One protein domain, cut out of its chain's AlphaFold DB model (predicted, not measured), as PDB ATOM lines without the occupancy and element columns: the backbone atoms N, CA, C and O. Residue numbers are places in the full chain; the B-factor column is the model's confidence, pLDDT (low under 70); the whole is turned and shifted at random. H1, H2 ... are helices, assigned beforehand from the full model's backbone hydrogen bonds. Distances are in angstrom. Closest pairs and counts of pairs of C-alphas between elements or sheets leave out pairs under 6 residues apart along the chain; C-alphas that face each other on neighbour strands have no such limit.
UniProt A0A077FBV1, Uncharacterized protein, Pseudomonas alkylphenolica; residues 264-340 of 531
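What this domain is: This is residues 264 to 340 of the 531 residues of an uncharacterized protein of Pseudomonas alkylphenolica (UniProt A0A077FBV1). A helical hairpin, H3 and H4, has a further helix on each of its members: the short H1 crosses H3 almost at right angles, and H2, the longest helix with 11 residues, meets H4 near the start of H2. Two long loops, residues 264 to 279 and 299 to 313, make up much of the rest of this rounded body. The printed part has 77 residues with four named helices, H1 to H4 in chain order, and no named strand; the class is all helix, though under half of the residues are in named elements. It is compact, with a radius of gyration of the C-alphas of 11.6 A and spans of 32 by 28 by 22 A.

Where its parts are: Start at Ile 264 and pass the loop to C-alpha 280 at (126.696, 104.437, 117.401), where H1 begins; it runs over residues 280 to 285, 8.9 A. Next find H2, residues 288 to 298, 15.4 A. H3 spans residues 314 to 320, 10.1 A. H4, residues 325 to 333, covers 12.5 A and ends at C-alpha 333, (109.292, 112.081, 110.373).

How they stand to each other: H1 touches H3, about perpendicular at 79 degrees; look at the C-alphas of Trp 283 and Ala 318, the closest, 5.1 A apart. H3 and H4 form a helical hairpin and touch at a shallow tilt of 28 degrees, opposite ways, closest at C-alphas 315 and 331, 6.8 A. H2 touches H4 the same way at a shallow tilt of 33 degrees, only just short of steep; C-alphas 288 and 327 are the closest, 5.6 A apart. H1 and H4 are only just apart, at 8.3 A; H1 and H2 are apart, as are H2 and H3. In H1, H2, H3 and H4 every O i to N i+4 pair is within hydrogen-bond range.

The domain as a whole: The C-alphas of Ser 268 and Gly 340, the two farthest apart, are 33.2 A from each other. The printed part has no cut. The link from H2 to H3 is long, with 15 residues; the other two are tight. Mean pLDDT of the printed part is 75.4, and residues 266 to 275, 299 to 311, 336 and 339 to 340 are under 70.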
ATOM      1  N   ILE A 264     131.446 106.683 109.121       75.25
ATOM      2  CA  ILE A 264     130.409 105.769 109.625       75.25
ATOM      3  C   ILE A 264     130.964 104.351 109.832       75.25
ATOM      4  O   ILE A 264     130.487 103.618 110.704       75.25
ATOM      5  N   TYR A 265     131.996 103.981 109.070       71.38
ATOM      6  CA  TYR A 265     132.474 102.608 108.959       71.38
ATOM      7  C   TYR A 265     133.910 102.427 109.434       71.38
ATOM      8  O   TYR A 265     134.824 103.134 109.000       71.38
ATOM      9  N   ARG A 266     134.119 101.388 110.245       58.00
ATOM     10  CA  ARG A 266     135.455 100.839 110.508       58.00
ATOM     11  C   ARG A 266     135.745  99.582 109.695       58.00
ATOM     12  O   ARG A 266     136.905  99.373 109.371       58.00
ATOM     13  N   HIS A 267     134.721  98.798 109.337       54.22
ATOM     14  CA  HIS A 267     134.880  97.558 108.576       54.22
ATOM     15  C   HIS A 267     133.795  97.411 107.503       54.22
ATOM     16  O   HIS A 267     132.639  97.778 107.697       54.22
ATOM     17  N   SER A 268     134.130  96.828 106.354       50.94
ATOM     18  CA  SER A 268     133.195  96.712 105.230       50.94
ATOM     19  C   SER A 268     132.071  95.681 105.450       50.94
ATOM     20  O   SER A 268     131.027  95.732 104.800       50.94
ATOM     21  N   SER A 269     132.207  94.781 106.426       51.06
ATOM     22  CA  SER A 269     131.095  93.915 106.848       51.06
ATOM     23  C   SER A 269     129.875  94.699 107.347       51.06
ATOM     24  O   SER A 269     128.771  94.151 107.374       51.06
ATOM     25  N   ASP A 270     130.057  95.976 107.695       54.97
ATOM     26  CA  ASP A 270     128.992  96.870 108.139       54.97
ATOM     27  C   ASP A 270     128.055  97.282 106.982       54.97
ATOM     28  O   ASP A 270     126.881  97.552 107.234       54.97
ATOM     29  N   PHE A 271     128.513  97.243 105.714       51.72
ATOM     30  CA  PHE A 271     127.724  97.624 104.521       51.72
ATOM     31  C   PHE A 271     126.478  96.756 104.317       51.72
ATOM     32  O   PHE A 271     125.419  97.246 103.940       51.72
ATOM     33  N   ASN A 272     126.590  95.455 104.582       54.03
ATOM     34  CA  ASN A 272     125.507  94.494 104.353       54.03
ATOM     35  C   ASN A 272     124.692  94.215 105.616       54.03
ATOM     36  O   ASN A 272     123.867  93.294 105.650       54.03
ATOM     37  N   ASN A 273     124.964  94.954 106.690       62.41
ATOM     38  CA  ASN A 273     124.373  94.655 107.966       62.41
ATOM     39  C   ASN A 273     123.067  95.428 108.135       62.41
ATOM     40  O   ASN A 273     123.054  96.623 108.407       62.41
ATOM     41  N   ARG A 274     121.947  94.700 108.095       62.09
ATOM     42  CA  ARG A 274     120.608  95.194 108.475       62.09
ATOM     43  C   ARG A 274     120.541  95.825 109.879       62.09
ATOM     44  O   ARG A 274     119.514  96.368 110.266       62.09
ATOM     45  N   HIS A 275     121.599  95.685 110.675       69.69
ATOM     46  CA  HIS A 275     121.762  96.285 111.992       69.69
ATOM     47  C   HIS A 275     122.588  97.582 111.970       69.69
ATOM     48  O   HIS A 275     122.975  98.035 113.041       69.69
ATOM     49  N   VAL A 276     122.837  98.197 110.803       75.88
ATOM     50  CA  VAL A 276     123.633  99.435 110.677       75.88
ATOM     51  C   VAL A 276     123.140 100.553 111.605       75.88
ATOM     52  O   VAL A 276     123.931 101.181 112.302       75.88
ATOM     53  N   LEU A 277     121.818 100.695 111.731       79.38
ATOM     54  CA  LEU A 277     121.152 101.661 112.613       79.38
ATOM     55  C   LEU A 277     121.309 101.355 114.118       79.38
ATOM     56  O   LEU A 277     120.869 102.141 114.953       79.38
ATOM     57  N   ARG A 278     121.915 100.222 114.496       76.31
ATOM     58  CA  ARG A 278     122.260  99.901 115.893       76.31
ATOM     59  C   ARG A 278     123.644 100.414 116.286       76.31
ATOM     60  O   ARG A 278     123.938 100.475 117.476       76.31
ATOM     61  N   TYR A 279     124.500 100.746 115.322       78.38
ATOM     62  CA  TYR A 279     125.860 101.178 115.615       78.38
ATOM     63  C   TYR A 279     125.905 102.674 115.902       78.38
ATOM     64  O   TYR A 279     125.441 103.494 115.113       78.38
ATOM     65  N   GLY A 280     126.523 103.038 117.023       81.38
ATOM     66  CA  GLY A 280     126.696 104.437 117.401       81.38
ATOM     67  C   GLY A 280     127.542 105.246 116.416       81.38
ATOM     68  O   GLY A 280     127.282 106.430 116.214       81.38
ATOM     69  N   SER A 281     128.507 104.602 115.744       81.31
ATOM     70  CA  SER A 281     129.339 105.241 114.716       81.31
ATOM     71  C   SER A 281     128.518 105.751 113.536       81.31
ATOM     72  O   SER A 281     128.817 106.824 113.025       81.31
ATOM     73  N   PHE A 282     127.461 105.031 113.143       86.38
ATOM     74  CA  PHE A 282     126.549 105.505 112.109       86.38
ATOM     75  C   PHE A 282     125.956 106.846 112.516       86.38
ATOM     76  O   PHE A 282     126.166 107.846 111.844       86.38
ATOM     77  N   TRP A 283     125.303 106.900 113.668       88.69
ATOM     78  CA  TRP A 283     124.602 108.098 114.115       88.69
ATOM     79  C   TRP A 283     125.508 109.293 114.370       88.69
ATOM     80  O   TRP A 283     125.131 110.417 114.056       88.69
ATOM     81  N   ARG A 284     126.716 109.050 114.877       87.94
ATOM     82  CA  ARG A 284     127.694 110.104 115.149       87.94
ATOM     83  C   ARG A 284     128.151 110.843 113.887       87.94
ATOM     84  O   ARG A 284     128.507 112.014 113.978       87.94
ATOM     85  N   PHE A 285     128.170 110.170 112.735       86.44
ATOM     86  CA  PHE A 285     128.746 110.705 111.494       86.44
ATOM     87  C   PHE A 285     127.769 110.765 110.312       86.44
ATOM     88  O   PHE A 285     128.120 111.312 109.264       86.44
ATOM     89  N   ALA A 286     126.565 110.213 110.463       87.19
ATOM     90  CA  ALA A 286     125.551 110.192 109.421       87.19
ATOM     91  C   ALA A 286     125.114 111.600 109.020       87.19
ATOM     92  O   ALA A 286     124.818 112.463 109.850       87.19
ATOM     93  N   THR A 287     125.034 111.793 107.710       89.62
ATOM     94  CA  THR A 287     124.355 112.902 107.050       89.62
ATOM     95  C   THR A 287     122.931 112.496 106.657       89.62
ATOM     96  O   THR A 287     122.546 111.329 106.745       89.62
ATOM     97  N   LEU A 288     122.136 113.458 106.178       89.56
ATOM     98  CA  LEU A 288     120.806 113.173 105.629       89.56
ATOM     99  C   LEU A 288     120.867 112.215 104.434       89.56
ATOM    100  O   LEU A 288     120.078 111.281 104.367       89.56
ATOM    101  N   ALA A 289     121.845 112.400 103.542       87.69
ATOM    102  CA  ALA A 289     122.034 111.519 102.392       87.69
ATOM    103  C   ALA A 289     122.359 110.082 102.828       87.69
ATOM    104  O   ALA A 289     121.873 109.129 102.219       87.69
ATOM    105  N   ASP A 290     123.137 109.930 103.906       86.19
ATOM    106  CA  ASP A 290     123.457 108.616 104.461       86.19
ATOM    107  C   ASP A 290     122.203 107.932 105.021       86.19
ATOM    108  O   ASP A 290     121.954 106.756 104.747       86.19
ATOM    109  N   LEU A 291     121.388 108.676 105.777       87.00
ATOM    110  CA  LEU A 291     120.127 108.173 106.318       87.00
ATOM    111  C   LEU A 291     119.156 107.777 105.198       87.00
ATOM    112  O   LEU A 291     118.636 106.663 105.223       87.00
ATOM    113  N   ASP A 292     118.955 108.636 104.198       86.31
ATOM    114  CA  ASP A 292     118.052 108.378 103.071       86.31
ATOM    115  C   ASP A 292     118.465 107.129 102.288       86.31
ATOM    116  O   ASP A 292     117.618 106.313 101.911       86.31
ATOM    117  N   GLN A 293     119.770 106.939 102.075       83.75
ATOM    118  CA  GLN A 293     120.286 105.762 101.386       83.75
ATOM    119  C   GLN A 293     120.002 104.479 102.182       83.75
ATOM    120  O   GLN A 293     119.585 103.475 101.597       83.75
ATOM    121  N   VAL A 294     120.172 104.510 103.510       80.69
ATOM    122  CA  VAL A 294     119.854 103.380 104.401       80.69
ATOM    123  C   VAL A 294     118.353 103.093 104.422       80.69
ATOM    124  O   VAL A 294     117.949 101.945 104.232       80.69
ATOM    125  N   LEU A 295     117.511 104.113 104.575       80.25
ATOM    126  CA  LEU A 295     116.057 103.940 104.598       80.25
ATOM    127  C   LEU A 295     115.512 103.426 103.261       80.25
ATOM    128  O   LEU A 295     114.703 102.502 103.254       80.25
ATOM    129  N   THR A 296     116.013 103.935 102.133       82.50
ATOM    130  CA  THR A 296     115.628 103.463 100.789       82.50
ATOM    131  C   THR A 296     115.956 101.983 100.594       82.50
ATOM    132  O   THR A 296     115.205 101.253  99.950       82.50
ATOM    133  N   MET A 297     117.085 101.528 101.142       73.44
ATOM    134  CA  MET A 297     117.558 100.163 100.937       73.44
ATOM    135  C   MET A 297     116.881  99.141 101.853       73.44
ATOM    136  O   MET A 297     116.608  98.023 101.416       73.44
ATOM    137  N   PHE A 298     116.634  99.494 103.116       71.81
ATOM    138  CA  PHE A 298     116.139  98.539 104.115       71.81
ATOM    139  C   PHE A 298     114.655  98.735 104.479       71.81
ATOM    140  O   PHE A 298     114.035  97.791 104.969       71.81
ATOM    141  N   GLY A 299     114.060  99.895 104.186       67.94
ATOM    142  CA  GLY A 299     112.656 100.223 104.453       67.94
ATOM    143  C   GLY A 299     112.325 100.543 105.922       67.94
ATOM    144  O   GLY A 299     113.102 100.269 106.839       67.94
ATOM    145  N   ASP A 300     111.124 101.086 106.148       62.56
ATOM    146  CA  ASP A 300     110.672 101.671 107.430       62.56
ATOM    147  C   ASP A 300     110.531 100.661 108.585       62.56
ATOM    148  O   ASP A 300     110.586 101.017 109.765       62.56
ATOM    149  N   ALA A 301     110.391  99.368 108.269       53.94
ATOM    150  CA  ALA A 301     110.185  98.296 109.248       53.94
ATOM    151  C   ALA A 301     111.379  98.072 110.209       53.94
ATOM    152  O   ALA A 301     111.257  97.306 111.167       53.94
ATOM    153  N   TYR A 302     112.525  98.727 109.978       61.44
ATOM    154  CA  TYR A 302     113.773  98.549 110.736       61.44
ATOM    155  C   TYR A 302     114.088  99.662 111.739       61.44
ATOM    156  O   TYR A 302     115.138  99.635 112.383       61.44
ATOM    157  N   LEU A 303     113.168 100.607 111.935       60.88
ATOM    158  CA  LEU A 303     113.331 101.682 112.916       60.88
ATOM    159  C   LEU A 303     113.166 101.212 114.377       60.88
ATOM    160  O   LEU A 303     113.453 101.966 115.311       60.88
ATOM    161  N   LEU A 304     112.759  99.955 114.589       59.91
ATOM    162  CA  LEU A 304     112.661  99.313 115.901       59.91
ATOM    163  C   LEU A 304     113.909  98.464 116.181       59.91
ATOM    164  O   LEU A 304     114.146  97.423 115.561       59.91
ATOM    165  N   VAL A 305     114.709  98.888 117.160       58.72
ATOM    166  CA  VAL A 305     115.871  98.141 117.643       58.72
ATOM    167  C   VAL A 305     115.392  97.254 118.792       58.72
ATOM    168  O   VAL A 305     115.652  97.527 119.951       58.72
ATOM    169  N   TYR A 306     114.662  96.178 118.475       51.62
ATOM    170  CA  TYR A 306     114.250  95.209 119.499       51.62
ATOM    171  C   TYR A 306     115.492  94.556 120.134       51.62
ATOM    172  O   TYR A 306     116.125  93.677 119.528       51.62
ATOM    173  N   ASP A 307     115.845  95.003 121.339       50.41
ATOM    174  CA  ASP A 307     116.320  94.133 122.408       50.41
ATOM    175  C   ASP A 307     115.102  93.740 123.256       50.41
ATOM    176  O   ASP A 307     114.102  94.449 123.298       50.41
ATOM    177  N   GLY A 308     115.102  92.553 123.851       49.38
ATOM    178  CA  GLY A 308     113.897  91.966 124.445       49.38
ATOM    179  C   GLY A 308     113.319  92.681 125.674       49.38
ATOM    180  O   GLY A 308     112.436  92.098 126.296       49.38
ATOM    181  N   PHE A 309     113.795  93.873 126.055       49.03
ATOM    182  CA  PHE A 309     113.405  94.531 127.308       49.03
ATOM    183  C   PHE A 309     113.173  96.048 127.217       49.03
ATOM    184  O   PHE A 309     112.785  96.647 128.219       49.03
ATOM    185  N   SER A 310     113.339  96.683 126.052       57.03
ATOM    186  CA  SER A 310     113.116  98.126 125.914       57.03
ATOM    187  C   SER A 310     112.448  98.499 124.589       57.03
ATOM    188  O   SER A 310     112.754  97.942 123.538       57.03
ATOM    189  N   GLU A 311     111.558  99.495 124.611       64.88
ATOM    190  CA  GLU A 311     111.012 100.162 123.413       64.88
ATOM    191  C   GLU A 311     112.084 101.033 122.710       64.88
ATOM    192  O   GLU A 311     111.811 102.128 122.216       64.88
ATOM    193  N   THR A 312     113.338 100.571 122.695       71.56
ATOM    194  CA  THR A 312     114.480 101.281 122.123       71.56
ATOM    195  C   THR A 312     114.365 101.272 120.603       71.56
ATOM    196  O   THR A 312     114.418 100.245 119.927       71.56
ATOM    197  N   THR A 313     114.194 102.459 120.039       79.81
ATOM    198  CA  THR A 313     114.141 102.684 118.591       79.81
ATOM    199  C   THR A 313     115.506 103.120 118.060       79.81
ATOM    200  O   THR A 313     116.385 103.522 118.822       79.81
ATOM    201  N   ALA A 314     115.675 103.110 116.738       81.56
ATOM    202  CA  ALA A 314     116.820 103.723 116.058       81.56
ATOM    203  C   ALA A 314     117.068 105.167 116.538       81.56
ATOM    204  O   ALA A 314     118.210 105.590 116.694       81.56
ATOM    205  N   PHE A 315     115.994 105.887 116.871       86.56
ATOM    206  CA  PHE A 315     116.050 107.242 117.409       86.56
ATOM    207  C   PHE A 315     116.721 107.327 118.783       86.56
ATOM    208  O   PHE A 315     117.472 108.260 119.041       86.56
ATOM    209  N   HIS A 316     116.511 106.342 119.660       83.44
ATOM    210  CA  HIS A 316     117.179 106.315 120.963       83.44
ATOM    211  C   HIS A 316     118.691 106.145 120.812       83.44
ATOM    212  O   HIS A 316     119.454 106.802 121.518       83.44
ATOM    213  N   VAL A 317     119.112 105.281 119.884       84.81
ATOM    214  CA  VAL A 317     120.530 105.071 119.569       84.81
ATOM    215  C   VAL A 317     121.113 106.334 118.934       84.81
ATOM    216  O   VAL A 317     122.210 106.751 119.301       84.81
ATOM    217  N   ALA A 318     120.364 106.977 118.036       89.88
ATOM    218  CA  ALA A 318     120.751 108.240 117.419       89.88
ATOM    219  C   ALA A 318     120.981 109.344 118.459       89.88
ATOM    220  O   ALA A 318     122.012 110.016 118.439       89.88
ATOM    221  N   LEU A 319     120.068 109.459 119.422       90.44
ATOM    222  CA  LEU A 319     120.136 110.432 120.504       90.44
ATOM    223  C   LEU A 319     121.320 110.186 121.451       90.44
ATOM    224  O   LEU A 319     122.035 111.124 121.799       90.44
ATOM    225  N   GLU A 320     121.560 108.933 121.850       88.75
ATOM    226  CA  GLU A 320     122.710 108.567 122.694       88.75
ATOM    227  C   GLU A 320     124.050 108.859 122.022       88.75
ATOM    228  O   GLU A 320     125.027 109.183 122.694       88.75
ATOM    229  N   ASN A 321     124.093 108.762 120.695       89.50
ATOM    230  CA  ASN A 321     125.306 108.951 119.909       89.50
ATOM    231  C   ASN A 321     125.404 110.343 119.276       89.50
ATOM    232  O   ASN A 321     126.235 110.546 118.390       89.50
ATOM    233  N   LYS A 322     124.602 111.304 119.760       91.38
ATOM    234  CA  LYS A 322     124.636 112.716 119.351       91.38
ATOM    235  C   LYS A 322     124.495 112.904 117.841       91.38
ATOM    236  O   LYS A 322     125.240 113.679 117.239       91.38
ATOM    237  N   ALA A 323     123.562 112.179 117.225       91.94
ATOM    238  CA  ALA A 323     123.228 112.414 115.830       91.94
ATOM    239  C   ALA A 323     122.880 113.888 115.601       91.94
ATOM    240  O   ALA A 323     122.284 114.547 116.456       91.94
ATOM    241  N   SER A 324     123.252 114.402 114.429       92.19
ATOM    242  CA  SER A 324     122.955 115.787 114.077       92.19
ATOM    243  C   SER A 324     121.445 116.049 114.113       92.19
ATOM    244  O   SER A 324     120.642 115.191 113.734       92.19
ATOM    245  N   LEU A 325     121.050 117.249 114.544       93.75
ATOM    246  CA  LEU A 325     119.639 117.628 114.640       93.75
ATOM    247  C   LEU A 325     118.859 117.405 113.323       93.75
ATOM    248  O   LEU A 325     117.764 116.849 113.396       93.75
ATOM    249  N   PRO A 326     119.402 117.712 112.124       93.69
ATOM    250  CA  PRO A 326     118.714 117.399 110.870       93.69
ATOM    251  C   PRO A 326     118.431 115.901 110.688       93.69
ATOM    252  O   PRO A 326     117.331 115.529 110.285       93.69
ATOM    253  N   VAL A 327     119.389 115.029 111.023       91.06
ATOM    254  CA  VAL A 327     119.210 113.567 110.950       91.06
ATOM    255  C   VAL A 327     118.159 113.097 111.950       91.06
ATOM    256  O   VAL A 327     117.310 112.279 111.602       91.06
ATOM    257  N   MET A 328     118.161 113.651 113.163       91.69
ATOM    258  CA  MET A 328     117.141 113.367 114.177       91.69
ATOM    259  C   MET A 328     115.737 113.772 113.709       91.69
ATOM    260  O   MET A 328     114.797 112.991 113.845       91.69
ATOM    261  N   GLN A 329     115.598 114.951 113.100       92.00
ATOM    262  CA  GLN A 329     114.334 115.444 112.543       92.00
ATOM    263  C   GLN A 329     113.844 114.585 111.371       92.00
ATOM    264  O   GLN A 329     112.669 114.219 111.315       92.00
ATOM    265  N   ALA A 330     114.739 114.205 110.457       89.75
ATOM    266  CA  ALA A 330     114.402 113.310 109.354       89.75
ATOM    267  C   ALA A 330     113.941 111.938 109.866       89.75
ATOM    268  O   ALA A 330     112.912 111.425 109.429       89.75
ATOM    269  N   LEU A 331     114.646 111.377 110.852       87.19
ATOM    270  CA  LEU A 331     114.288 110.110 111.484       87.19
ATOM    271  C   LEU A 331     112.945 110.184 112.225       87.19
ATOM    272  O   LEU A 331     112.153 109.245 112.160       87.19
ATOM    273  N   ARG A 332     112.665 111.305 112.900       86.19
ATOM    274  CA  ARG A 332     111.381 111.571 113.568       86.19
ATOM    275  C   ARG A 332     110.208 111.513 112.592       86.19
ATOM    276  O   ARG A 332     109.198 110.899 112.927       86.19
ATOM    277  N   ASN A 333     110.348 112.086 111.395       84.56
ATOM    278  CA  ASN A 333     109.292 112.081 110.373       84.56
ATOM    279  C   ASN A 333     108.914 110.668 109.901       84.56
ATOM    280  O   ASN A 333     107.784 110.447 109.476       84.56
ATOM    281  N   GLN A 334     109.838 109.711 110.012       81.44
ATOM    282  CA  GLN A 334     109.620 108.308 109.647       81.44
ATOM    283  C   GLN A 334     109.048 107.465 110.802       81.44
ATOM    284  O   GLN A 334     108.669 106.312 110.614       81.44
ATOM    285  N   LEU A 335     108.979 108.027 112.015       77.38
ATOM    286  CA  LEU A 335     108.519 107.357 113.230       77.38
ATOM    287  C   LEU A 335     107.196 107.971 113.716       77.38
ATOM    288  O   LEU A 335     107.221 108.887 114.540       77.38
ATOM    289  N   PRO A 336     106.025 107.474 113.262       66.25
ATOM    290  CA  PRO A 336     104.728 108.019 113.675       66.25
ATOM    291  C   PRO A 336     104.453 107.840 115.176       66.25
ATOM    292  O   PRO A 336     103.839 108.708 115.795       66.25
ATOM    293  N   HIS A 337     104.963 106.763 115.783       70.62
ATOM    294  CA  HIS A 337     104.972 106.569 117.232       70.62
ATOM    295  C   HIS A 337     106.398 106.676 117.763       70.62
ATOM    296  O   HIS A 337     107.290 105.963 117.303       70.62
ATOM    297  N   MET A 338     106.598 107.546 118.751       73.44
ATOM    298  CA  MET A 338     107.888 107.736 119.402       73.44
ATOM    299  C   MET A 338     107.778 107.380 120.890       73.44
ATOM    300  O   MET A 338     107.295 108.191 121.683       73.44
ATOM    301  N   PRO A 339     108.213 106.168 121.278       68.50
ATOM    302  CA  PRO A 339     108.341 105.791 122.679       68.50
ATOM    303  C   PRO A 339     109.205 106.809 123.428       68.50
ATOM    304  O   PRO A 339     110.250 107.215 122.922       68.50
ATOM    305  N   GLY A 340     108.765 107.246 124.609       67.50
ATOM    306  CA  GLY A 340     109.522 108.184 125.446       67.50
ATOM    307  C   GLY A 340     109.359 109.683 125.139       67.50
ATOM    308  O   GLY A 340     109.924 110.479 125.889       67.50
TER     309      GLY A 340